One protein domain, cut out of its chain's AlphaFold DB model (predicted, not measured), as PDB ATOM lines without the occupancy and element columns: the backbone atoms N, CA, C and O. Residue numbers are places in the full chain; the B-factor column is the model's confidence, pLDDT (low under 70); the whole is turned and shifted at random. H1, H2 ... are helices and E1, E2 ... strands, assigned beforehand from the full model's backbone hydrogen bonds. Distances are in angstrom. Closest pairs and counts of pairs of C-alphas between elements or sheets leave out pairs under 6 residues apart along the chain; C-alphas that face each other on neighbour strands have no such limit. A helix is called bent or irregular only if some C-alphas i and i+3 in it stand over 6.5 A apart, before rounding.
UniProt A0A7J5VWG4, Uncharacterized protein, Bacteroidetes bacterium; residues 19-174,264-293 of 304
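What this domain is: This is residues 19 to 174 and 264 to 293 of the 304 residues of an uncharacterized protein of Bacteroidetes bacterium (UniProt A0A7J5VWG4). A bundle of three helices, H4, H5 and H6, makes one end of the domain, two separate strand hairpins make the other, and H1 reaches from the hairpins to H4. The long hairpin E1 E2 is an arm whose tip, residues 36 to 41, sticks out; the small hairpin E3 E4 is tied to the helices by a long link to H2. The printed part has 186 residues with six named helices and four named strands, in the order E1 E2 H1 E3 E4 H2 H3 H4 H5 H6; the class is mixed, and each hairpin is an antiparallel two-stranded sheet. It is only just loose, close to compact, with a radius of gyration of the C-alphas of 19.5 A and spans of 60 by 51 by 30 A.

Where its parts are: Find C-alpha 23 at (33.270, 67.069, 8.278); from there E1, residues 23 to 36, runs 39.7 A, and E2, residues 41 to 54, returns over 39.4 A. Next come H1, residues 60 to 77, 26.0 A long, and the strands E3, residues 86 to 90, and E4, residues 95 to 99. Then find H2, residues 113 to 116, H3, residues 122 to 127, and H4, residues 131 to 150. H4 is irregular, with C-alphas 136 and 139 8.2 A apart, and has a kink of 88 degrees near residue 139. H5, residues 156 to 170, is 21.2 A long; H6, residues 270 to 292, runs 32.7 A to C-alpha 292 at (15.658, 68.784, 4.360).

How they stand to each other: Begin at the hairpin E1 E2, where N 24 and O 53 are 2.8 A apart, within hydrogen-bond range. The closest C-alphas of E1 and H1, Cys 23 and Tyr 66, are 7.8 A apart. In the hairpin E3 E4, N 89 and O 96 are 2.8 A apart, within range; the closest C-alphas of E3 and H1, Ile 89 and Ala 63, are 7.4 A apart. With residues 69 to 76 alone H1 touches H4, closest at the C-alphas of Phe 76 and Val 145, 5.8 A, at a steep tilt of 54 degrees, the same way. H1 and H3 only just touch, with 3 pairs of C-alphas within 8 A, closest at Tyr 77 and Phe 122, 7.1 A. In the bundle, look at Ala 144 and Ile 166, the closest C-alphas of the helical hairpin H4 H5, 5.5 A, at a shallow tilt of 20 degrees, opposite ways. H6 touches H5, closest at the C-alphas of Asn 277 and Phe 160, 5.4 A, and H4, closest at Met 292 and Thr 134, 4.5 A. With residues 282 to 286 alone it touches H2, closest at the C-alphas of Arg 282 and Phe 116, 6.2 A. In H1, H3, H5 and H6 every O i to N i+4 pair is within hydrogen-bond range, in H4 13 of 16; H2 is too short for such a pair.

The domain as a whole: The two C-alphas farthest apart, Lys 38 and Lys 174, are 66.8 A apart. Residues 175 to 263 are not printed, and C-alphas 174 and 264 lie 31.7 A apart across this cut. Of the links printed whole, E4 to H2 is long, residues 100 to 112. The mean pLDDT of the printed part is 90.5; look for values under 70 at residues 103 to 108 and 172 to 174.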
ATOM      1  N   LYS A  19      28.173  62.143   8.894       91.25
ATOM      2  CA  LYS A  19      28.881  62.890   7.842       91.25
ATOM      3  C   LYS A  19      28.109  64.148   7.450       91.25
ATOM      4  O   LYS A  19      26.899  64.087   7.279       91.25
ATOM      5  N   LEU A  20      28.811  65.261   7.244       92.81
ATOM      6  CA  LEU A  20      28.274  66.511   6.704       92.81
ATOM      7  C   LEU A  20      29.353  67.214   5.871       92.81
ATOM      8  O   LEU A  20      30.290  67.800   6.408       92.81
ATOM      9  N   GLY A  21      29.240  67.143   4.543       89.88
ATOM     10  CA  GLY A  21      30.231  67.734   3.639       89.88
ATOM     11  C   GLY A  21      31.656  67.249   3.943       89.88
ATOM     12  O   GLY A  21      31.917  66.044   3.933       89.88
ATOM     13  N   LYS A  22      32.554  68.197   4.237       89.81
ATOM     14  CA  LYS A  22      33.966  67.957   4.600       89.81
ATOM     15  C   LYS A  22      34.185  67.667   6.094       89.81
ATOM     16  O   LYS A  22      35.312  67.757   6.577       89.81
ATOM     17  N   CYS A  23      33.138  67.376   6.859       92.50
ATOM     18  CA  CYS A  23      33.270  67.069   8.278       92.50
ATOM     19  C   CYS A  23      32.483  65.827   8.692       92.50
ATOM     20  O   CYS A  23      31.556  65.369   8.021       92.50
ATOM     21  N   LEU A  24      32.895  65.281   9.827       93.25
ATOM     22  CA  LEU A  24      32.150  64.328  10.623       93.25
ATOM     23  C   LEU A  24      31.782  65.017  11.936       93.25
ATOM     24  O   LEU A  24      32.608  65.740  12.492       93.25
ATOM     25  N   PHE A  25      30.589  64.778  12.463       93.50
ATOM     26  CA  PHE A  25      30.179  65.338  13.746       93.50
ATOM     27  C   PHE A  25      29.430  64.322  14.602       93.50
ATOM     28  O   PHE A  25      28.855  63.368  14.079       93.50
ATOM     29  N   ARG A  26      29.432  64.522  15.920       90.88
ATOM     30  CA  ARG A  26      28.575  63.767  16.843       90.88
ATOM     31  C   ARG A  26      28.226  64.585  18.091       90.88
ATOM     32  O   ARG A  26      29.071  65.359  18.553       90.88
ATOM     33  N   PRO A  27      27.017  64.422  18.650       90.38
ATOM     34  CA  PRO A  27      26.704  64.899  19.992       90.38
ATOM     35  C   PRO A  27      27.521  64.141  21.047       90.38
ATOM     36  O   PRO A  27      27.700  62.928  20.960       90.38
ATOM     37  N   GLU A  28      28.005  64.851  22.058       89.69
ATOM     38  CA  GLU A  28      28.741  64.320  23.205       89.69
ATOM     39  C   GLU A  28      28.425  65.155  24.459       89.69
ATOM     40  O   GLU A  28      27.711  66.155  24.402       89.69
ATOM     41  N   PHE A  29      29.026  64.788  25.595       88.56
ATOM     42  CA  PHE A  29      29.036  65.613  26.798       88.56
ATOM     43  C   PHE A  29      30.463  65.983  27.194       88.56
ATOM     44  O   PHE A  29      31.388  65.177  27.082       88.56
ATOM     45  N   ASN A  30      30.638  67.208  27.677       87.44
ATOM     46  CA  ASN A  30      31.740  67.536  28.565       87.44
ATOM     47  C   ASN A  30      31.323  67.123  29.983       87.44
ATOM     48  O   ASN A  30      30.276  67.555  30.464       87.44
ATOM     49  N   VAL A  31      32.097  66.247  30.624       90.00
ATOM     50  CA  VAL A  31      31.770  65.698  31.945       90.00
ATOM     51  C   VAL A  31      32.868  66.077  32.919       90.00
ATOM     52  O   VAL A  31      34.037  65.786  32.676       90.00
ATOM     53  N   TYR A  32      32.488  66.711  34.022       90.06
ATOM     54  CA  TYR A  32      33.401  67.055  35.107       90.06
ATOM     55  C   TYR A  32      32.674  66.999  36.453       90.06
ATOM     56  O   TYR A  32      31.444  67.068  36.510       90.06
ATOM     57  N   SER A  33      33.423  66.869  37.546       88.81
ATOM     58  CA  SER A  33      32.886  66.910  38.907       88.81
ATOM     59  C   SER A  33      33.222  68.230  39.601       88.81
ATOM     60  O   SER A  33      34.258  68.848  39.349       88.81
ATOM     61  N   LYS A  34      32.320  68.676  40.473       88.25
ATOM     62  CA  LYS A  34      32.520  69.792  41.401       88.25
ATOM     63  C   LYS A  34      32.258  69.288  42.814       88.25
ATOM     64  O   LYS A  34      31.138  68.881  43.118       88.25
ATOM     65  N   ASP A  35      33.271  69.348  43.669       87.31
ATOM     66  CA  ASP A  35      33.147  68.941  45.067       87.31
ATOM     67  C   ASP A  35      32.761  70.137  45.936       87.31
ATOM     68  O   ASP A  35      33.454  71.158  45.976       87.31
ATOM     69  N   ASN A  36      31.662  70.003  46.674       83.62
ATOM     70  CA  ASN A  36      31.283  70.945  47.716       83.62
ATOM     71  C   ASN A  36      31.763  70.413  49.072       83.62
ATOM     72  O   ASN A  36      31.164  69.515  49.664       83.62
ATOM     73  N   LYS A  37      32.859  70.995  49.573       82.81
ATOM     74  CA  LYS A  37      33.477  70.607  50.850       82.81
ATOM     75  C   LYS A  37      32.593  70.883  52.071       82.81
ATOM     76  O   LYS A  37      32.750  70.186  53.069       82.81
ATOM     77  N   LYS A  38      31.695  71.877  52.013       84.19
ATOM     78  CA  LYS A  38      30.814  72.228  53.142       84.19
ATOM     79  C   LYS A  38      29.748  71.162  53.366       84.19
ATOM     80  O   LYS A  38      29.567  70.718  54.494       84.19
ATOM     81  N   ASP A  39      29.151  70.685  52.279       88.19
ATOM     82  CA  ASP A  39      28.028  69.741  52.338       88.19
ATOM     83  C   ASP A  39      28.461  68.290  52.069       88.19
ATOM     84  O   ASP A  39      27.630  67.386  52.010       88.19
ATOM     85  N   ARG A  40      29.773  68.053  51.891       83.62
ATOM     86  CA  ARG A  40      30.375  66.756  51.516       83.62
ATOM     87  C   ARG A  40      29.685  66.103  50.310       83.62
ATOM     88  O   ARG A  40      29.579  64.882  50.233       83.62
ATOM     89  N   SER A  41      29.225  66.914  49.362       88.25
ATOM     90  CA  SER A  41      28.548  66.451  48.151       88.25
ATOM     91  C   SER A  41      29.449  66.619  46.931       88.25
ATOM     92  O   SER A  41      30.024  67.690  46.737       88.25
ATOM     93  N   ALA A  42      29.508  65.604  46.073       86.25
ATOM     94  CA  ALA A  42      30.101  65.704  44.743       86.25
ATOM     95  C   ALA A  42      28.987  65.881  43.702       86.25
ATOM     96  O   ALA A  42      28.038  65.097  43.660       86.25
ATOM     97  N   ILE A  43      29.093  66.910  42.863       88.44
ATOM     98  CA  ILE A  43      28.153  67.177  41.772       88.44
ATOM     99  C   ILE A  43      28.828  66.782  40.464       88.44
ATOM    100  O   ILE A  43      29.849  67.359  40.096       88.44
ATOM    101  N   ILE A  44      28.251  65.822  39.742       87.38
ATOM    102  CA  ILE A  44      28.668  65.499  38.373       87.38
ATOM    103  C   ILE A  44      27.892  66.406  37.422       87.38
ATOM    104  O   ILE A  44      26.665  66.334  37.354       87.38
ATOM    105  N   VAL A  45      28.606  67.239  36.672       88.44
ATOM    106  CA  VAL A  45      28.024  68.121  35.660       88.44
ATOM    107  C   VAL A  45      28.246  67.512  34.280       88.44
ATOM    108  O   VAL A  45      29.347  67.066  33.955       88.44
ATOM    109  N   LYS A  46      27.187  67.492  33.465       88.06
ATOM    110  CA  LYS A  46      27.221  67.077  32.061       88.06
ATOM    111  C   LYS A  46      26.762  68.243  31.196       88.06
ATOM    112  O   LYS A  46      25.589  68.599  31.219       88.06
ATOM    113  N   GLU A  47      27.677  68.816  30.429       87.44
ATOM    114  CA  GLU A  47      27.377  69.899  29.490       87.44
ATOM    115  C   GLU A  47      27.274  69.326  28.071       87.44
ATOM    116  O   GLU A  47      28.221  68.671  27.623       87.44
ATOM    117  N   PRO A  48      26.154  69.527  27.351       87.75
ATOM    118  CA  PRO A  48      26.028  69.078  25.970       87.75
ATOM    119  C   PRO A  48      27.077  69.759  25.087       87.75
ATOM    120  O   PRO A  48      27.280  70.970  25.169       87.75
ATOM    121  N   LYS A  49      27.723  68.996  24.207       90.19
ATOM    122  CA  LYS A  49      28.633  69.523  23.185       90.19
ATOM    123  C   LYS A  49      28.423  68.791  21.864       90.19
ATOM    124  O   LYS A  49      27.998  67.640  21.839       90.19
ATOM    125  N   ILE A  50      28.780  69.431  20.758       91.44
ATOM    126  CA  ILE A  50      28.872  68.766  19.456       91.44
ATOM    127  C   ILE A  50      30.340  68.758  19.055       91.44
ATOM    128  O   ILE A  50      30.963  69.812  18.929       91.44
ATOM    129  N   GLN A  51      30.897  67.564  18.870       92.50
ATOM    130  CA  GLN A  51      32.277  67.388  18.447       92.50
ATOM    131  C   GLN A  51      32.339  67.260  16.929       92.50
ATOM    132  O   GLN A  51      31.689  66.385  16.359       92.50
ATOM    133  N   PHE A  52      33.184  68.068  16.293       93.88
ATOM    134  CA  PHE A  52      33.488  67.968  14.868       93.88
ATOM    135  C   PHE A  52      34.876  67.361  14.641       93.88
ATOM    136  O   PHE A  52      35.802  67.560  15.431       93.88
ATOM    137  N   LYS A  53      35.009  66.616  13.544       93.31
ATOM    138  CA  LYS A  53      36.265  66.188  12.925       93.31
ATOM    139  C   LYS A  53      36.258  66.689  11.486       93.31
ATOM    140  O   LYS A  53      35.380  66.316  10.708       93.31
ATOM    141  N   TYR A  54      37.210  67.543  11.144       91.12
ATOM    142  CA  TYR A  54      37.299  68.143   9.818       91.12
ATOM    143  C   TYR A  54      38.267  67.369   8.922       91.12
ATOM    144  O   TYR A  54      39.253  66.812   9.399       91.12
ATOM    145  N   GLN A  55      37.973  67.325   7.624       89.44
ATOM    146  CA  GLN A  55      38.911  66.853   6.607       89.44
ATOM    147  C   GLN A  55      39.946  67.941   6.279       89.44
ATOM    148  O   GLN A  55      39.717  69.126   6.532       89.44
ATOM    149  N   ASN A  56      41.070  67.540   5.676       84.00
ATOM    150  CA  ASN A  56      42.103  68.472   5.215       84.00
ATOM    151  C   ASN A  56      41.516  69.507   4.236       84.00
ATOM    152  O   ASN A  56      40.715  69.162   3.365       84.00
ATOM    153  N   GLY A  57      41.924  70.774   4.371       83.50
ATOM    154  CA  GLY A  57      41.443  71.873   3.520       83.50
ATOM    155  C   GLY A  57      40.067  72.438   3.903       83.50
ATOM    156  O   GLY A  57      39.380  73.018   3.058       83.50
ATOM    157  N   ILE A  58      39.631  72.247   5.153       90.81
ATOM    158  CA  ILE A  58      38.482  72.968   5.713       90.81
ATOM    159  C   ILE A  58      38.830  74.454   5.884       90.81
ATOM    160  O   ILE A  58      39.905  74.791   6.378       90.81
ATOM    161  N   THR A  59      37.927  75.343   5.482       91.25
ATOM    162  CA  THR A  59      38.055  76.783   5.750       91.25
ATOM    163  C   THR A  59      37.303  77.157   7.027       91.25
ATOM    164  O   THR A  59      36.426  76.418   7.481       91.25
ATOM    165  N   GLU A  60      37.598  78.329   7.593       90.38
ATOM    166  CA  GLU A  60      36.782  78.907   8.669       90.38
ATOM    167  C   GLU A  60      35.302  78.983   8.265       90.38
ATOM    168  O   GLU A  60      34.443  78.509   9.005       90.38
ATOM    169  N   GLY A  61      35.009  79.509   7.071       92.38
ATOM    170  CA  GLY A  61      33.641  79.642   6.567       92.38
ATOM    171  C   GLY A  61      32.911  78.301   6.466       92.38
ATOM    172  O   GLY A  61      31.771  78.195   6.917       92.38
ATOM    173  N   ASP A  62      33.581  77.258   5.960       93.00
ATOM    174  CA  ASP A  62      33.026  75.900   5.910       93.00
ATOM    175  C   ASP A  62      32.733  75.379   7.329       93.00
ATOM    176  O   ASP A  62      31.652  74.849   7.601       93.00
ATOM    177  N   ALA A  63      33.687  75.536   8.254       92.38
ATOM    178  CA  ALA A  63      33.547  75.071   9.631       92.38
ATOM    179  C   ALA A  63      32.414  75.794  10.371       92.38
ATOM    180  O   ALA A  63      31.663  75.135  11.100       92.38
ATOM    181  N   VAL A  64      32.276  77.115  10.172       93.00
ATOM    182  CA  VAL A  64      31.181  77.945  10.695       93.00
ATOM    183  C   VAL A  64      29.844  77.441  10.155       93.00
ATOM    184  O   VAL A  64      28.994  76.996  10.931       93.00
ATOM    185  N   PHE A  65      29.724  77.365   8.833       95.38
ATOM    186  CA  PHE A  65      28.518  76.932   8.136       95.38
ATOM    187  C   PHE A  65      28.025  75.540   8.564       95.38
ATOM    188  O   PHE A  65      26.838  75.357   8.837       95.38
ATOM    189  N   TYR A  66      28.919  74.552   8.684       94.94
ATOM    190  CA  TYR A  66      28.516  73.207   9.107       94.94
ATOM    191  C   TYR A  66      28.014  73.158  10.551       94.94
ATOM    192  O   TYR A  66      27.053  72.441  10.831       94.94
ATOM    193  N   GLY A  67      28.613  73.922  11.467       94.00
ATOM    194  CA  GLY A  67      28.077  74.007  12.828       94.00
ATOM    195  C   GLY A  67      26.712  74.688  12.873       94.00
ATOM    196  O   GLY A  67      25.834  74.212  13.588       94.00
ATOM    197  N   ASP A  68      26.492  75.714  12.051       95.25
ATOM    198  CA  ASP A  68      25.207  76.415  11.982       95.25
ATOM    199  C   ASP A  68      24.093  75.500  11.448       95.25
ATOM    200  O   ASP A  68      22.966  75.537  11.941       95.25
ATOM    201  N   ILE A  69      24.413  74.607  10.501       96.62
ATOM    202  CA  ILE A  69      23.497  73.543  10.062       96.62
ATOM    203  C   ILE A  69      23.108  72.639  11.233       96.62
ATOM    204  O   ILE A  69      21.919  72.405  11.446       96.62
ATOM    205  N   VAL A  70      24.075  72.125  11.999       95.12
ATOM    206  CA  VAL A  70      23.768  71.189  13.094       95.12
ATOM    207  C   VAL A  70      22.973  71.879  14.207       95.12
ATOM    208  O   VAL A  70      22.029  71.291  14.735       95.12
ATOM    209  N   LEU A  71      23.281  73.140  14.519       93.44
ATOM    210  CA  LEU A  71      22.508  73.946  15.469       93.44
ATOM    211  C   LEU A  71      21.078  74.189  14.987       93.44
ATOM    212  O   LEU A  71      20.142  74.070  15.776       93.44
ATOM    213  N   MET A  72      20.887  74.476  13.697       96.81
ATOM    214  CA  MET A  72      19.558  74.608  13.098       96.81
ATOM    215  C   MET A  72      18.773  73.293  13.191       96.81
ATOM    216  O   MET A  72      17.592  73.318  13.531       96.81
ATOM    217  N   LEU A  73      19.408  72.146  12.931       95.88
ATOM    218  CA  LEU A  73      18.770  70.832  13.060       95.88
ATOM    219  C   LEU A  73      18.349  70.542  14.502       95.88
ATOM    220  O   LEU A  73      17.210  70.142  14.730       95.88
ATOM    221  N   ALA A  74      19.240  70.780  15.466       93.88
ATOM    222  CA  ALA A  74      18.930  70.636  16.885       93.88
ATOM    223  C   ALA A  74      17.775  71.562  17.288       93.88
ATOM    224  O   ALA A  74      16.817  71.130  17.928       93.88
ATOM    225  N   SER A  75      17.837  72.819  16.844       94.25
ATOM    226  CA  SER A  75      16.812  73.819  17.118       94.25
ATOM    227  C   SER A  75      15.452  73.411  16.560       94.25
ATOM    228  O   SER A  75      14.434  73.574  17.227       94.25
ATOM    229  N   PHE A  76      15.420  72.880  15.335       97.06
ATOM    230  CA  PHE A  76      14.194  72.377  14.727       97.06
ATOM    231  C   PHE A  76      13.658  71.156  15.475       97.06
ATOM    232  O   PHE A  76      12.478  71.125  15.791       97.06
ATOM    233  N   TYR A  77      14.505  70.175  15.795       96.06
ATOM    234  CA  TYR A  77      14.073  68.949  16.469       96.06
ATOM    235  C   TYR A  77      13.459  69.230  17.846       96.06
ATOM    236  O   TYR A  77      12.414  68.679  18.182       96.06
ATOM    237  N   HIS A  78      14.083  70.115  18.627       92.75
ATOM    238  CA  HIS A  78      13.646  70.437  19.987       92.75
ATOM    239  C   HIS A  78      12.603  71.562  20.065       92.75
ATOM    240  O   HIS A  78      12.183  71.912  21.164       92.75
ATOM    241  N   HIS A  79      12.154  72.105  18.926       93.69
ATOM    242  CA  HIS A  79      11.194  73.218  18.852       93.69
ATOM    243  C   HIS A  79      11.622  74.463  19.659       93.69
ATOM    244  O   HIS A  79      10.787  75.208  20.172       93.69
ATOM    245  N   LEU A  80      12.930  74.694  19.785       90.25
ATOM    246  CA  LEU A  80      13.507  75.776  20.579       90.25
ATOM    247  C   LEU A  80      14.724  76.339  19.853       90.25
ATOM    248  O   LEU A  80      15.455  75.609  19.190       90.25
ATOM    249  N   LYS A  81      14.984  77.641  19.983       88.75
ATOM    250  CA  LYS A  81      16.250  78.210  19.512       88.75
ATOM    251  C   LYS A  81      17.394  77.678  20.381       88.75
ATOM    252  O   LYS A  81      17.544  78.105  21.523       88.75
ATOM    253  N   ILE A  82      18.199  76.780  19.820       88.38
ATOM    254  CA  ILE A  82      19.429  76.285  20.433       88.38
ATOM    255  C   ILE A  82      20.597  77.091  19.876       88.38
ATOM    256  O   ILE A  82      20.747  77.246  18.665       88.38
ATOM    257  N   ASP A  83      21.422  77.594  20.784       87.81
ATOM    258  CA  ASP A  83      22.627  78.353  20.478       87.81
ATOM    259  C   ASP A  83      23.795  77.806  21.309       87.81
ATOM    260  O   ASP A  83      23.596  77.025  22.244       87.81
ATOM    261  N   TYR A  84      25.018  78.193  20.968       87.94
ATOM    262  CA  TYR A  84      26.218  77.796  21.700       87.94
ATOM    263  C   TYR A  84      26.719  78.938  22.575       87.94
ATOM    264  O   TYR A  84      26.734  80.093  22.162       87.94
ATOM    265  N   THR A  85      27.217  78.609  23.764       89.50
ATOM    266  CA  THR A  85      27.948  79.554  24.622       89.50
ATOM    267  C   THR A  85      29.421  79.647  24.226       89.50
ATOM    268  O   THR A  85      30.041  80.704  24.333       89.50
ATOM    269  N   LEU A  86      29.989  78.548  23.726       90.69
ATOM    270  CA  LEU A  86      31.385  78.448  23.325       90.69
ATOM    271  C   LEU A  86      31.525  77.587  22.072       90.69
ATOM    272  O   LEU A  86      31.057  76.452  22.022       90.69
ATOM    273  N   ARG A  87      32.267  78.104  21.098       91.31
ATOM    274  CA  ARG A  87      32.704  77.377  19.909       91.31
ATOM    275  C   ARG A  87      34.208  77.540  19.759       91.31
ATOM    276  O   ARG A  87      34.712  78.659  19.747       91.31
ATOM    277  N   ARG A  88      34.925  76.422  19.658       92.38
ATOM    278  CA  ARG A  88      36.366  76.384  19.376       92.38
ATOM    279  C   ARG A  88      36.590  75.615  18.084       92.38
ATOM    280  O   ARG A  88      36.180  74.462  17.987       92.38
ATOM    281  N   ILE A  89      37.208  76.261  17.106       91.75
ATOM    282  CA  ILE A  89      37.519  75.682  15.799       91.75
ATOM    283  C   ILE A  89      39.037  75.638  15.682       91.75
ATOM    284  O   ILE A  89      39.687  76.680  15.683       91.75
ATOM    285  N   HIS A  90      39.593  74.436  15.602       88.56
ATOM    286  CA  HIS A  90      41.024  74.225  15.414       88.56
ATOM    287  C   HIS A  90      41.301  74.030  13.923       88.56
ATOM    288  O   HIS A  90      40.881  73.027  13.343       88.56
ATOM    289  N   LEU A  91      41.964  75.010  13.313       86.62
ATOM    290  CA  LEU A  91      42.466  74.958  11.942       86.62
ATOM    291  C   LEU A  91      43.979  74.681  11.970       86.62
ATOM    292  O   LEU A  91      44.587  74.639  13.038       86.62
ATOM    293  N   LEU A  92      44.583  74.464  10.799       85.25
ATOM    294  CA  LEU A  92      46.008  74.125  10.699       85.25
ATOM    295  C   LEU A  92      46.912  75.235  11.264       85.25
ATOM    296  O   LEU A  92      47.884  74.946  11.953       85.25
ATOM    297  N   GLU A  93      46.579  76.494  10.975       86.75
ATOM    298  CA  GLU A  93      47.428  77.654  11.277       86.75
ATOM    299  C   GLU A  93      46.979  78.420  12.528       86.75
ATOM    300  O   GLU A  93      47.760  79.155  13.131       86.75
ATOM    301  N   ASN A  94      45.719  78.272  12.935       87.62
ATOM    302  CA  ASN A  94      45.137  79.039  14.028       87.62
ATOM    303  C   ASN A  94      43.991  78.296  14.727       87.62
ATOM    304  O   ASN A  94      43.445  77.301  14.255       87.62
ATOM    305  N   THR A  95      43.610  78.800  15.899       90.75
ATOM    306  CA  THR A  95      42.395  78.379  16.599       90.75
ATOM    307  C   THR A  95      41.466  79.571  16.737       90.75
ATOM    308  O   THR A  95      41.845  80.599  17.294       90.75
ATOM    309  N   ILE A  96      40.230  79.411  16.283       89.50
ATOM    310  CA  ILE A  96      39.186  80.425  16.404       89.50
ATOM    311  C   ILE A  96      38.336  80.079  17.620       89.50
ATOM    312  O   ILE A  96      37.867  78.949  17.767       89.50
ATOM    313  N   THR A  97      38.134  81.052  18.505       91.94
ATOM    314  CA  THR A  97      37.254  80.908  19.667       91.94
ATOM    315  C   THR A  97      36.156  81.953  19.603       91.94
ATOM    316  O   THR A  97      36.434  83.146  19.663       91.94
ATOM    317  N   ILE A  98      34.909  81.497  19.541       88.00
ATOM    318  CA  ILE A  98      33.719  82.345  19.587       88.00
ATOM    319  C   ILE A  98      33.010  82.070  20.909       88.00
ATOM    320  O   ILE A  98      32.764  80.913  21.261       88.00
ATOM    321  N   LYS A  99      32.705  83.132  21.652       90.06
ATOM    322  CA  LYS A  99      31.964  83.068  22.912       90.06
ATOM    323  C   LYS A  99      30.710  83.914  22.789       90.06
ATOM    324  O   LYS A  99      30.815  85.093  22.468       90.06
ATOM    325  N   ASN A 100      29.568  83.320  23.100       85.62
ATOM    326  CA  ASN A 100      28.308  84.038  23.208       85.62
ATOM    327  C   ASN A 100      27.894  84.121  24.673       85.62
ATOM    328  O   ASN A 100      28.212  83.246  25.484       85.62
ATOM    329  N   ILE A 101      27.168  85.183  25.006       82.81
ATOM    330  CA  ILE A 101      26.572  85.338  26.328       82.81
ATOM    331  C   ILE A 101      25.384  84.382  26.417       82.81
ATOM    332  O   ILE A 101      24.486  84.419  25.576       82.81
ATOM    333  N   GLU A 102      25.382  83.534  27.442       75.12
ATOM    334  CA  GLU A 102      24.257  82.654  27.724       75.12
ATOM    335  C   GLU A 102      23.022  83.495  28.069       75.12
ATOM    336  O   GLU A 102      22.982  84.198  29.080       75.12
ATOM    337  N   GLN A 103      22.004  83.429  27.215       68.88
ATOM    338  CA  GLN A 103      20.691  83.981  27.518       68.88
ATOM    339  C   GLN A 103      19.870  82.895  28.203       68.88
ATOM    340  O   GLN A 103      19.557  81.870  27.599       68.88
ATOM    341  N   LYS A 104      19.521  83.112  29.474       61.84
ATOM    342  CA  LYS A 104      18.666  82.183  30.213       61.84
ATOM    343  C   LYS A 104      17.242  82.253  29.666       61.84
ATOM    344  O   LYS A 104      16.467  83.122  30.054       61.84
ATOM    345  N   ASN A 105      16.905  81.331  28.773       56.50
ATOM    346  CA  ASN A 105      15.547  81.150  28.277       56.50
ATOM    347  C   ASN A 105      14.900  79.993  29.047       56.50
ATOM    348  O   ASN A 105      15.193  78.829  28.795       56.50
ATOM    349  N   TYR A 106      14.040  80.323  30.013       54.34
ATOM    350  CA  TYR A 106      13.362  79.368  30.899       54.34
ATOM    351  C   TYR A 106      12.066  78.811  30.289       54.34
ATOM    352  O   TYR A 106      11.025  78.801  30.943       54.34
ATOM    353  N   TYR A 107      12.097  78.379  29.030       64.06
ATOM    354  CA  TYR A 107      10.930  77.741  28.419       64.06
ATOM    355  C   TYR A 107      11.101  76.227  28.465       64.06
ATOM    356  O   TYR A 107      11.981  75.679  27.803       64.06
ATOM    357  N   ASP A 108      10.258  75.559  29.251       63.72
ATOM    358  CA  ASP A 108      10.175  74.098  29.286       63.72
ATOM    359  C   ASP A 108       9.400  73.607  28.053       63.72
ATOM    360  O   ASP A 108       8.193  73.366  28.084       63.72
ATOM    361  N   ILE A 109      10.091  73.577  26.911       70.56
ATOM    362  CA  ILE A 109       9.565  73.065  25.645       70.56
ATOM    363  C   ILE A 109      10.328  71.791  25.312       70.56
ATOM    364  O   ILE A 109      11.521  71.824  25.014       70.56
ATOM    365  N   ASN A 110       9.619  70.666  25.319       70.69
ATOM    366  CA  ASN A 110      10.164  69.389  24.881       70.69
ATOM    367  C   ASN A 110       9.658  69.063  23.468       70.69
ATOM    368  O   ASN A 110       8.592  68.467  23.292       70.69
ATOM    369  N   GLY A 111      10.387  69.528  22.451       84.88
ATOM    370  CA  GLY A 111      10.088  69.235  21.050       84.88
ATOM    371  C   GLY A 111      10.605  67.875  20.579       84.88
ATOM    372  O   GLY A 111      11.578  67.340  21.109       84.88
ATOM    373  N   ASN A 112       9.924  67.316  19.577       92.81
ATOM    374  CA  ASN A 112      10.314  66.117  18.839       92.81
ATOM    375  C   ASN A 112       9.519  66.034  17.520       92.81
ATOM    376  O   ASN A 112       8.625  66.839  17.254       92.81
ATOM    377  N   LEU A 113       9.782  65.009  16.706       95.50
ATOM    378  CA  LEU A 113       9.130  64.837  15.402       95.50
ATOM    379  C   LEU A 113       7.803  64.046  15.438       95.50
ATOM    380  O   LEU A 113       7.229  63.748  14.384       95.50
ATOM    381  N   TRP A 114       7.263  63.711  16.617       93.38
ATOM    382  CA  TRP A 114       6.035  62.903  16.729       93.38
ATOM    383  C   TRP A 114       4.807  63.628  16.174       93.38
ATOM    384  O   TRP A 114       3.902  62.989  15.629       93.38
ATOM    385  N   GLY A 115       4.804  64.965  16.225       90.62
ATOM    386  CA  GLY A 115       3.789  65.806  15.582       90.62
ATOM    387  C   GLY A 115       3.656  65.570  14.071       90.62
ATOM    388  O   GLY A 115       2.594  65.831  13.503       90.62
ATOM    389  N   PHE A 116       4.693  65.006  13.445       95.25
ATOM    390  CA  PHE A 116       4.772  64.680  12.017       95.25
ATOM    391  C   PHE A 116       4.713  63.167  11.749       95.25
ATOM    392  O   PHE A 116       4.989  62.728  10.633       95.25
ATOM    393  N   GLN A 117       4.344  62.374  12.767       95.12
ATOM    394  CA  GLN A 117       4.290  60.905  12.735       95.12
ATOM    395  C   GLN A 117       5.653  60.241  12.486       95.12
ATOM    396  O   GLN A 117       5.727  59.155  11.914       95.12
ATOM    397  N   ILE A 118       6.730  60.879  12.953       95.88
ATOM    398  CA  ILE A 118       8.093  60.354  12.879       95.88
ATOM    399  C   ILE A 118       8.561  60.035  14.311       95.88
ATOM    400  O   ILE A 118       8.948  60.948  15.045       95.88
ATOM    401  N   PRO A 119       8.535  58.759  14.748       94.62
ATOM    402  CA  PRO A 119       8.934  58.356  16.098       94.62
ATOM    403  C   PRO A 119      10.458  58.200  16.198       94.62
ATOM    404  O   PRO A 119      10.971  57.152  16.586       94.62
ATOM    405  N   TRP A 120      11.203  59.208  15.748       94.06
ATOM    406  CA  TRP A 120      12.664  59.204  15.788       94.06
ATOM    407  C   TRP A 120      13.147  59.965  17.014       94.06
ATOM    408  O   TRP A 120      12.694  61.083  17.281       94.06
ATOM    409  N   ASP A 121      14.095  59.375  17.736       92.19
ATOM    410  CA  ASP A 121      14.917  60.135  18.668       92.19
ATOM    411  C   ASP A 121      15.863  61.084  17.903       92.19
ATOM    412  O   ASP A 121      15.955  61.063  16.667       92.19
ATOM    413  N   PHE A 122      16.553  61.954  18.641       90.69
ATOM    414  CA  PHE A 122      17.437  62.942  18.032       90.69
ATOM    415  C   PHE A 122      18.617  62.292  17.294       90.69
ATOM    416  O   PHE A 122      19.014  62.767  16.233       90.69
ATOM    417  N   ASN A 123      19.141  61.172  17.797       89.06
ATOM    418  CA  ASN A 123      20.257  60.472  17.162       89.06
ATOM    419  C   ASN A 123      19.851  59.902  15.803       89.06
ATOM    420  O   ASN A 123      20.538  60.124  14.806       89.06
ATOM    421  N   LYS A 124      18.697  59.236  15.740       91.88
ATOM    422  CA  LYS A 124      18.126  58.715  14.501       91.88
ATOM    423  C   LYS A 124      17.830  59.837  13.510       91.88
ATOM    424  O   LYS A 124      18.070  59.672  12.317       91.88
ATOM    425  N   PHE A 125      17.370  60.994  13.990       93.75
ATOM    426  CA  PHE A 125      17.205  62.177  13.147       93.75
ATOM    427  C   PHE A 125      18.536  62.664  12.553       93.75
ATOM    428  O   PHE A 125      18.614  62.896  11.346       93.75
ATOM    429  N   LEU A 126      19.605  62.747  13.353       91.75
ATOM    430  CA  LEU A 126      20.935  63.141  12.865       91.75
ATOM    431  C   LEU A 126      21.522  62.143  11.855       91.75
ATOM    432  O   LEU A 126      22.194  62.568  10.914       91.75
ATOM    433  N   GLN A 127      21.224  60.852  12.010       89.69
ATOM    434  CA  GLN A 127      21.663  59.781  11.107       89.69
ATOM    435  C   GLN A 127      20.840  59.677   9.811       89.69
ATOM    436  O   GLN A 127      21.236  58.965   8.888       89.69
ATOM    437  N   ALA A 128      19.708  60.379   9.707       91.94
ATOM    438  CA  ALA A 128      18.891  60.364   8.498       91.94
ATOM    439  C   ALA A 128      19.590  61.041   7.298       91.94
ATOM    440  O   ALA A 128      20.573  61.773   7.434       91.94
ATOM    441  N   SER A 129      19.064  60.804   6.094       91.69
ATOM    442  CA  SER A 129      19.641  61.282   4.824       91.69
ATOM    443  C   SER A 129      19.211  62.715   4.461       91.69
ATOM    444  O   SER A 129      18.623  62.944   3.405       91.69
ATOM    445  N   TRP A 130      19.479  63.693   5.332       94.81
ATOM    446  CA  TRP A 130      19.072  65.100   5.150       94.81
ATOM    447  C   TRP A 130      20.157  66.011   4.542       94.81
ATOM    448  O   TRP A 130      19.879  67.121   4.085       94.81
ATOM    449  N   GLN A 131      21.416  65.572   4.540       94.75
ATOM    450  CA  GLN A 131      22.610  66.412   4.367       94.75
ATOM    451  C   GLN A 131      22.603  67.207   3.058       94.75
ATOM    452  O   GLN A 131      22.820  68.418   3.060       94.75
ATOM    453  N   LYS A 132      22.343  66.529   1.934       95.19
ATOM    454  CA  LYS A 132      22.433  67.122   0.593       95.19
ATOM    455  C   LYS A 132      21.415  68.245   0.391       95.19
ATOM    456  O   LYS A 132      21.790  69.349  -0.005       95.19
ATOM    457  N   GLU A 133      20.138  67.968   0.649       95.38
ATOM    458  CA  GLU A 133      19.074  68.956   0.444       95.38
ATOM    459  C   GLU A 133      19.128  70.055   1.507       95.38
ATOM    460  O   GLU A 133      18.924  71.220   1.177       95.38
ATOM    461  N   THR A 134      19.519  69.734   2.744       96.12
ATOM    462  CA  THR A 134      19.690  70.737   3.806       96.12
ATOM    463  C   THR A 134      20.765  71.762   3.466       96.12
ATOM    464  O   THR A 134      20.511  72.959   3.576       96.12
ATOM    465  N   VAL A 135      21.944  71.324   3.000       96.00
ATOM    466  CA  VAL A 135      23.021  72.238   2.574       96.00
ATOM    467  C   VAL A 135      22.544  73.139   1.434       96.00
ATOM    468  O   VAL A 135      22.727  74.354   1.482       96.00
ATOM    469  N   LYS A 136      21.879  72.560   0.429       95.25
ATOM    470  CA  LYS A 136      21.353  73.290  -0.734       95.25
ATOM    471  C   LYS A 136      20.273  74.310  -0.355       95.25
ATOM    472  O   LYS A 136      20.250  75.410  -0.900       95.25
ATOM    473  N   ASN A 137      19.382  73.952   0.567       95.44
ATOM    474  CA  ASN A 137      18.221  74.758   0.947       95.44
ATOM    475  C   ASN A 137      18.456  75.602   2.213       95.44
ATOM    476  O   ASN A 137      17.523  76.262   2.683       95.44
ATOM    477  N   PHE A 138      19.683  75.627   2.750       95.69
ATOM    478  CA  PHE A 138      20.013  76.254   4.034       95.69
ATOM    479  C   PHE A 138      19.489  77.692   4.196       95.69
ATOM    480  O   PHE A 138      18.869  77.963   5.222       95.69
ATOM    481  N   PRO A 139      19.611  78.611   3.211       94.50
ATOM    482  CA  PRO A 139      19.121  79.984   3.376       94.50
ATOM    483  C   PRO A 139      17.604  80.107   3.581       94.50
ATOM    484  O   PRO A 139      17.126  81.115   4.100       94.50
ATOM    485  N   VAL A 140      16.831  79.126   3.105       95.12
ATOM    486  CA  VAL A 140      15.374  79.061   3.300       95.12
ATOM    487  C   VAL A 140      15.062  78.341   4.602       95.12
ATOM    488  O   VAL A 140      14.264  78.839   5.394       95.12
ATOM    489  N   LEU A 141      15.727  77.209   4.833       96.38
ATOM    490  CA  LEU A 141      15.571  76.393   6.031       96.38
ATOM    491  C   LEU A 141      15.872  77.175   7.307       96.38
ATOM    492  O   LEU A 141      15.052  77.158   8.217       96.38
ATOM    493  N   SER A 142      16.981  77.911   7.367       96.31
ATOM    494  CA  SER A 142      17.363  78.666   8.567       96.31
ATOM    495  C   SER A 142      16.306  79.701   8.956       96.31
ATOM    496  O   SER A 142      15.951  79.824  10.130       96.31
ATOM    497  N   LYS A 143      15.717  80.383   7.965       96.62
ATOM    498  CA  LYS A 143      14.602  81.321   8.166       96.62
ATOM    499  C   LYS A 143      13.335  80.605   8.627       96.62
ATOM    500  O   LYS A 143      12.716  81.034   9.597       96.62
ATOM    501  N   ALA A 144      12.967  79.514   7.956       97.38
ATOM    502  CA  ALA A 144      11.776  78.738   8.286       97.38
ATOM    503  C   ALA A 144      11.856  78.136   9.699       97.38
ATOM    504  O   ALA A 144      10.903  78.268  10.458       97.38
ATOM    505  N   VAL A 145      12.997  77.553  10.082       97.75
ATOM    506  CA  VAL A 145      13.238  76.983  11.419       97.75
ATOM    507  C   VAL A 145      13.226  78.064  12.498       97.75
ATOM    508  O   VAL A 145      12.630  77.866  13.555       97.75
ATOM    509  N   THR A 146      13.816  79.233  12.230       96.25
ATOM    510  CA  THR A 146      13.781  80.362  13.174       96.25
ATOM    511  C   THR A 146      12.342  80.786  13.469       96.25
ATOM    512  O   THR A 146      11.952  80.880  14.631       96.25
ATOM    513  N   LEU A 147      11.532  80.980  12.423       97.38
ATOM    514  CA  LEU A 147      10.115  81.320  12.564       97.38
ATOM    515  C   LEU A 147       9.322  80.189  13.222       97.38
ATOM    516  O   LEU A 147       8.473  80.443  14.072       97.38
ATOM    517  N   PHE A 148       9.614  78.940  12.872       97.44
ATOM    518  CA  PHE A 148       8.959  77.777  13.456       97.44
ATOM    519  C   PHE A 148       9.129  77.754  14.976       97.44
ATOM    520  O   PHE A 148       8.134  77.716  15.700       97.44
ATOM    521  N   ASN A 149      10.365  77.910  15.454       94.94
ATOM    522  CA  ASN A 149      10.676  77.973  16.880       94.94
ATOM    523  C   ASN A 149      10.071  79.209  17.552       94.94
ATOM    524  O   ASN A 149       9.512  79.106  18.640       94.94
ATOM    525  N   GLN A 150      10.102  80.369  16.890       94.25
ATOM    526  CA  GLN A 150       9.458  81.582  17.400       94.25
ATOM    527  C   GLN A 150       7.939  81.407  17.564       94.25
ATOM    528  O   GLN A 150       7.363  81.933  18.513       94.25
ATOM    529  N   SER A 151       7.288  80.625  16.692       95.50
ATOM    530  CA  SER A 151       5.842  80.371  16.764       95.50
ATOM    531  C   SER A 151       5.399  79.617  18.025       95.50
ATOM    532  O   SER A 151       4.204  79.551  18.300       95.50
ATOM    533  N   HIS A 152       6.335  79.029  18.778       92.12
ATOM    534  CA  HIS A 152       6.066  78.378  20.063       92.12
ATOM    535  C   HIS A 152       6.121  79.337  21.259       92.12
ATOM    536  O   HIS A 152       5.689  78.965  22.344       92.12
ATOM    537  N   LEU A 153       6.641  80.554  21.071       90.88
ATOM    538  CA  LEU A 153       6.921  81.511  22.149       90.88
ATOM    539  C   LEU A 153       5.951  82.701  22.178       90.88
ATOM    540  O   LEU A 153       6.103  83.597  23.000       90.88
ATOM    541  N   VAL A 154       4.990  82.743  21.256       92.69
ATOM    542  CA  VAL A 154       4.078  83.876  21.057       92.69
ATOM    543  C   VAL A 154       2.621  83.457  21.259       92.69
ATOM    544  O   VAL A 154       2.306  82.267  21.324       92.69
ATOM    545  N   ASP A 155       1.718  84.436  21.338       94.00
ATOM    546  CA  ASP A 155       0.278  84.197  21.437       94.00
ATOM    547  C   ASP A 155      -0.290  83.476  20.197       94.00
ATOM    548  O   ASP A 155       0.343  83.396  19.144       94.00
ATOM    549  N   SER A 156      -1.520  82.966  20.303       94.50
ATOM    550  CA  SER A 156      -2.147  82.164  19.242       94.50
ATOM    551  C   SER A 156      -2.309  82.905  17.911       94.50
ATOM    552  O   SER A 156      -2.173  82.282  16.856       94.50
ATOM    553  N   SER A 157      -2.589  84.208  17.927       95.38
ATOM    554  CA  SER A 157      -2.767  84.994  16.701       95.38
ATOM    555  C   SER A 157      -1.421  85.222  16.017       95.38
ATOM    556  O   SER A 157      -1.273  84.970  14.819       95.38
ATOM    557  N   SER A 158      -0.404  85.595  16.797       96.19
ATOM    558  CA  SER A 158       0.972  85.726  16.310       96.19
ATOM    559  C   SER A 158       1.535  84.393  15.806       96.19
ATOM    560  O   SER A 158       2.121  84.337  14.726       96.19
ATOM    561  N   ALA A 159       1.309  83.293  16.531       97.00
ATOM    562  CA  ALA A 159       1.743  81.955  16.133       97.00
ATOM    563  C   ALA A 159       1.126  81.548  14.791       97.00
ATOM    564  O   ALA A 159       1.828  81.023  13.922       97.00
ATOM    565  N   PHE A 160      -0.161  81.846  14.596       97.75
ATOM    566  CA  PHE A 160      -0.856  81.592  13.340       97.75
ATOM    567  C   PHE A 160      -0.201  82.354  12.185       97.75
ATOM    568  O   PHE A 160       0.144  81.743  11.171       97.75
ATOM    569  N   LEU A 161       0.035  83.661  12.348       97.38
ATOM    570  CA  LEU A 161       0.659  84.492  11.313       97.38
ATOM    571  C   LEU A 161       2.076  84.028  10.976       97.38
ATOM    572  O   LEU A 161       2.432  83.930   9.801       97.38
ATOM    573  N   ILE A 162       2.874  83.694  11.991       97.81
ATOM    574  CA  ILE A 162       4.234  83.185  11.801       97.81
ATOM    575  C   ILE A 162       4.207  81.864  11.024       97.81
ATOM    576  O   ILE A 162       4.950  81.705  10.055       97.81
ATOM    577  N   ARG A 163       3.329  80.923  11.391       97.50
ATOM    578  CA  ARG A 163       3.216  79.625  10.703       97.50
ATOM    579  C   ARG A 163       2.695  79.769   9.276       97.50
ATOM    580  O   ARG A 163       3.176  79.081   8.376       97.50
ATOM    581  N   TYR A 164       1.774  80.703   9.049       95.81
ATOM    582  CA  TYR A 164       1.321  81.061   7.708       95.81
ATOM    583  C   TYR A 164       2.476  81.630   6.866       95.81
ATOM    584  O   TYR A 164       2.679  81.210   5.730       95.81
ATOM    585  N   ASN A 165       3.301  82.509   7.440       95.56
ATOM    586  CA  ASN A 165       4.481  83.065   6.772       95.56
ATOM    587  C   ASN A 165       5.525  81.987   6.415       95.56
ATOM    588  O   ASN A 165       6.151  82.054   5.360       95.56
ATOM    589  N   ILE A 166       5.687  80.937   7.234       96.56
ATOM    590  CA  ILE A 166       6.561  79.799   6.885       96.56
ATOM    591  C   ILE A 166       6.118  79.157   5.566       96.56
ATOM    592  O   ILE A 166       6.967  78.830   4.735       96.56
ATOM    593  N   ILE A 167       4.808  79.009   5.343       94.62
ATOM    594  CA  ILE A 167       4.278  78.476   4.082       94.62
ATOM    595  C   ILE A 167       4.661  79.390   2.916       94.62
ATOM    596  O   ILE A 167       5.167  78.898   1.912       94.62
ATOM    597  N   GLU A 168       4.497  80.706   3.063       90.81
ATOM    598  CA  GLU A 168       4.862  81.687   2.029       90.81
ATOM    599  C   GLU A 168       6.371  81.670   1.713       90.81
ATOM    600  O   GLU A 168       6.768  81.748   0.550       90.81
ATOM    601  N   ILE A 169       7.221  81.494   2.729       91.69
ATOM    602  CA  ILE A 169       8.679  81.369   2.570       91.69
ATOM    603  C   ILE A 169       9.064  80.068   1.859       91.69
ATOM    604  O   ILE A 169      10.027  80.057   1.083       91.69
ATOM    605  N   CYS A 170       8.346  78.975   2.124       91.00
ATOM    606  CA  CYS A 170       8.573  77.685   1.475       91.00
ATOM    607  C   CYS A 170       8.011  77.654   0.042       91.00
ATOM    608  O   CYS A 170       8.568  76.973  -0.818       91.00
ATOM    609  N   ASP A 171       6.976  78.447  -0.246       86.31
ATOM    610  CA  ASP A 171       6.345  78.633  -1.562       86.31
ATOM    611  C   ASP A 171       7.191  79.498  -2.524       86.31
ATOM    612  O   ASP A 171       6.694  80.292  -3.329       86.31
ATOM    613  N   LYS A 172       8.517  79.318  -2.513       67.56
ATOM    614  CA  LYS A 172       9.448  79.935  -3.478       67.56
ATOM    615  C   LYS A 172       9.291  79.410  -4.909       67.56
ATOM    616  O   LYS A 172      10.176  79.632  -5.741       67.56
ATOM    617  N   GLN A 173       8.174  78.757  -5.237       55.41
ATOM    618  CA  GLN A 173       7.803  78.517  -6.620       55.41
ATOM    619  C   GLN A 173       7.631  79.871  -7.316       55.41
ATOM    620  O   GLN A 173       6.608  80.552  -7.218       55.41
ATOM    621  N   LYS A 174       8.672  80.270  -8.055       53.06
ATOM    622  CA  LYS A 174       8.508  81.145  -9.208       53.06
ATOM    623  C   LYS A 174       7.622  80.369 -10.170       53.06
ATOM    624  O   LYS A 174       8.109  79.491 -10.878       53.06
ATOM    625  N   SER A 264      -9.273  92.978  13.057       88.44
ATOM    626  CA  SER A 264     -10.662  92.549  13.264       88.44
ATOM    627  C   SER A 264     -10.737  91.327  14.191       88.44
ATOM    628  O   SER A 264     -11.293  90.291  13.821       88.44
ATOM    629  N   ILE A 265     -10.146  91.436  15.387       80.06
ATOM    630  CA  ILE A 265      -9.970  90.320  16.334       80.06
ATOM    631  C   ILE A 265     -11.320  89.754  16.793       80.06
ATOM    632  O   ILE A 265     -11.454  88.541  16.916       80.06
ATOM    633  N   ASP A 266     -12.349  90.593  16.925       84.06
ATOM    634  CA  ASP A 266     -13.698  90.164  17.330       84.06
ATOM    635  C   ASP A 266     -14.350  89.180  16.341       84.06
ATOM    636  O   ASP A 266     -15.261  88.434  16.695       84.06
ATOM    637  N   LYS A 267     -13.874  89.147  15.087       85.44
ATOM    638  CA  LYS A 267     -14.340  88.212  14.046       85.44
ATOM    639  C   LYS A 267     -13.569  86.888  14.046       85.44
ATOM    640  O   LYS A 267     -13.882  85.993  13.258       85.44
ATOM    641  N   VAL A 268     -12.542  86.753  14.884       87.94
ATOM    642  CA  VAL A 268     -11.690  85.563  14.944       87.94
ATOM    643  C   VAL A 268     -12.322  84.536  15.877       87.94
ATOM    644  O   VAL A 268     -12.278  84.654  17.097       87.94
ATOM    645  N   ASN A 269     -12.882  83.474  15.298       91.50
ATOM    646  CA  ASN A 269     -13.357  82.336  16.074       91.50
ATOM    647  C   ASN A 269     -12.163  81.620  16.740       91.50
ATOM    648  O   ASN A 269     -11.300  81.071  16.054       91.50
ATOM    649  N   THR A 270     -12.128  81.607  18.075       92.38
ATOM    650  CA  THR A 270     -11.016  81.053  18.868       92.38
ATOM    651  C   THR A 270     -10.775  79.570  18.600       92.38
ATOM    652  O   THR A 270      -9.628  79.137  18.507       92.38
ATOM    653  N   GLU A 271     -11.837  78.784  18.427       93.81
ATOM    654  CA  GLU A 271     -11.723  77.347  18.169       93.81
ATOM    655  C   GLU A 271     -11.220  77.072  16.747       93.81
ATOM    656  O   GLU A 271     -10.379  76.194  16.532       93.81
ATOM    657  N   LEU A 272     -11.664  77.871  15.773       94.50
ATOM    658  CA  LEU A 272     -11.127  77.834  14.414       94.50
ATOM    659  C   LEU A 272      -9.640  78.213  14.403       94.50
ATOM    660  O   LEU A 272      -8.843  77.514  13.779       94.50
ATOM    661  N   LEU A 273      -9.248  79.262  15.137       95.88
ATOM    662  CA  LEU A 273      -7.852  79.681  15.281       95.88
ATOM    663  C   LEU A 273      -6.999  78.589  15.935       95.88
ATOM    664  O   LEU A 273      -5.904  78.296  15.452       95.88
ATOM    665  N   ARG A 274      -7.494  77.947  17.002       95.94
ATOM    666  CA  ARG A 274      -6.815  76.826  17.668       95.94
ATOM    667  C   ARG A 274      -6.573  75.682  16.688       95.94
ATOM    668  O   ARG A 274      -5.437  75.225  16.535       95.94
ATOM    669  N   LYS A 275      -7.622  75.249  15.981       96.25
ATOM    670  CA  LYS A 275      -7.519  74.174  14.989       96.25
ATOM    671  C   LYS A 275      -6.572  74.543  13.850       96.25
ATOM    672  O   LYS A 275      -5.755  73.720  13.435       96.25
ATOM    673  N   ALA A 276      -6.634  75.788  13.382       96.50
ATOM    674  CA  ALA A 276      -5.772  76.284  12.319       96.50
ATOM    675  C   ALA A 276      -4.311  76.288  12.762       96.50
ATOM    676  O   ALA A 276      -3.448  75.818  12.031       96.50
ATOM    677  N   ASN A 277      -4.035  76.716  13.990       96.88
ATOM    678  CA  ASN A 277      -2.700  76.676  14.565       96.88
ATOM    679  C   ASN A 277      -2.115  75.264  14.622       96.88
ATOM    680  O   ASN A 277      -0.947  75.094  14.278       96.88
ATOM    681  N   ILE A 278      -2.907  74.261  15.014       96.25
ATOM    682  CA  ILE A 278      -2.469  72.856  15.044       96.25
ATOM    683  C   ILE A 278      -2.178  72.350  13.626       96.25
ATOM    684  O   ILE A 278      -1.138  71.729  13.392       96.25
ATOM    685  N   LEU A 279      -3.071  72.633  12.672       96.88
ATOM    686  CA  LEU A 279      -2.889  72.256  11.269       96.88
ATOM    687  C   LEU A 279      -1.626  72.895  10.685       96.88
ATOM    688  O   LEU A 279      -0.789  72.200  10.111       96.88
ATOM    689  N   LEU A 280      -1.475  74.210  10.858       96.94
ATOM    690  CA  LEU A 280      -0.348  74.968  10.334       96.94
ATOM    691  C   LEU A 280       0.965  74.561  10.997       96.94
ATOM    692  O   LEU A 280       1.953  74.437  10.294       96.94
ATOM    693  N   TYR A 281       0.984  74.256  12.298       97.06
ATOM    694  CA  TYR A 281       2.162  73.685  12.960       97.06
ATOM    695  C   TYR A 281       2.630  72.396  12.263       97.06
ATOM    696  O   TYR A 281       3.802  72.273  11.898       97.06
ATOM    697  N   ARG A 282       1.700  71.462  12.010       96.69
ATOM    698  CA  ARG A 282       1.997  70.194  11.322       96.69
ATOM    699  C   ARG A 282       2.497  70.440   9.900       96.69
ATOM    700  O   ARG A 282       3.517  69.881   9.511       96.69
ATOM    701  N   ILE A 283       1.815  71.304   9.148       97.19
ATOM    702  CA  ILE A 283       2.199  71.664   7.776       97.19
ATOM    703  C   ILE A 283       3.580  72.326   7.751       97.19
ATOM    704  O   ILE A 283       4.427  71.906   6.972       97.19
ATOM    705  N   SER A 284       3.844  73.320   8.601       97.38
ATOM    706  CA  SER A 284       5.126  74.030   8.649       97.38
ATOM    707  C   SER A 284       6.289  73.079   8.924       97.38
ATOM    708  O   SER A 284       7.293  73.137   8.217       97.38
ATOM    709  N   GLY A 285       6.154  72.168   9.894       97.44
ATOM    710  CA  GLY A 285       7.206  71.188  10.168       97.44
ATOM    711  C   GLY A 285       7.403  70.186   9.029       97.44
ATOM    712  O   GLY A 285       8.538  69.889   8.670       97.44
ATOM    713  N   ILE A 286       6.323  69.746   8.377       97.62
ATOM    714  CA  ILE A 286       6.396  68.904   7.171       97.62
ATOM    715  C   ILE A 286       7.113  69.622   6.018       97.62
ATOM    716  O   ILE A 286       7.950  69.022   5.347       97.62
ATOM    717  N   LEU A 287       6.827  70.905   5.790       97.19
ATOM    718  CA  LEU A 287       7.505  71.696   4.758       97.19
ATOM    719  C   LEU A 287       9.005  71.832   5.048       97.19
ATOM    720  O   LEU A 287       9.819  71.698   4.134       97.19
ATOM    721  N   ILE A 288       9.378  72.033   6.315       97.62
ATOM    722  CA  ILE A 288      10.780  72.050   6.747       97.62
ATOM    723  C   ILE A 288      11.439  70.682   6.497       97.62
ATOM    724  O   ILE A 288      12.512  70.630   5.897       97.62
ATOM    725  N   LEU A 289      10.784  69.576   6.863       97.56
ATOM    726  CA  LEU A 289      11.273  68.215   6.599       97.56
ATOM    727  C   LEU A 289      11.451  67.945   5.096       97.56
ATOM    728  O   LEU A 289      12.490  67.427   4.684       97.56
ATOM    729  N   ASN A 290      10.500  68.371   4.261       96.12
ATOM    730  CA  ASN A 290      10.599  68.265   2.803       96.12
ATOM    731  C   ASN A 290      11.805  69.036   2.250       96.12
ATOM    732  O   ASN A 290      12.529  68.508   1.405       96.12
ATOM    733  N   LEU A 291      12.057  70.254   2.743       95.38
ATOM    734  CA  LEU A 291      13.235  71.045   2.374       95.38
ATOM    735  C   LEU A 291      14.552  70.392   2.828       95.38
ATOM    736  O   LEU A 291      15.577  70.574   2.171       95.38
ATOM    737  N   MET A 292      14.530  69.616   3.916       96.38
ATOM    738  CA  MET A 292      15.658  68.784   4.360       96.38
ATOM    739  C   MET A 292      15.803  67.488   3.547       96.38
ATOM    740  O   MET A 292      16.822  66.817   3.661       96.38
ATOM    741  N   GLY A 293      14.816  67.126   2.722       95.00
ATOM    742  CA  GLY A 293      14.787  65.872   1.965       95.00
ATOM    743  C   GLY A 293      14.173  64.681   2.714       95.00
ATOM    744  O   GLY A 293      14.174  63.573   2.180       95.00
TER     745      GLY A 293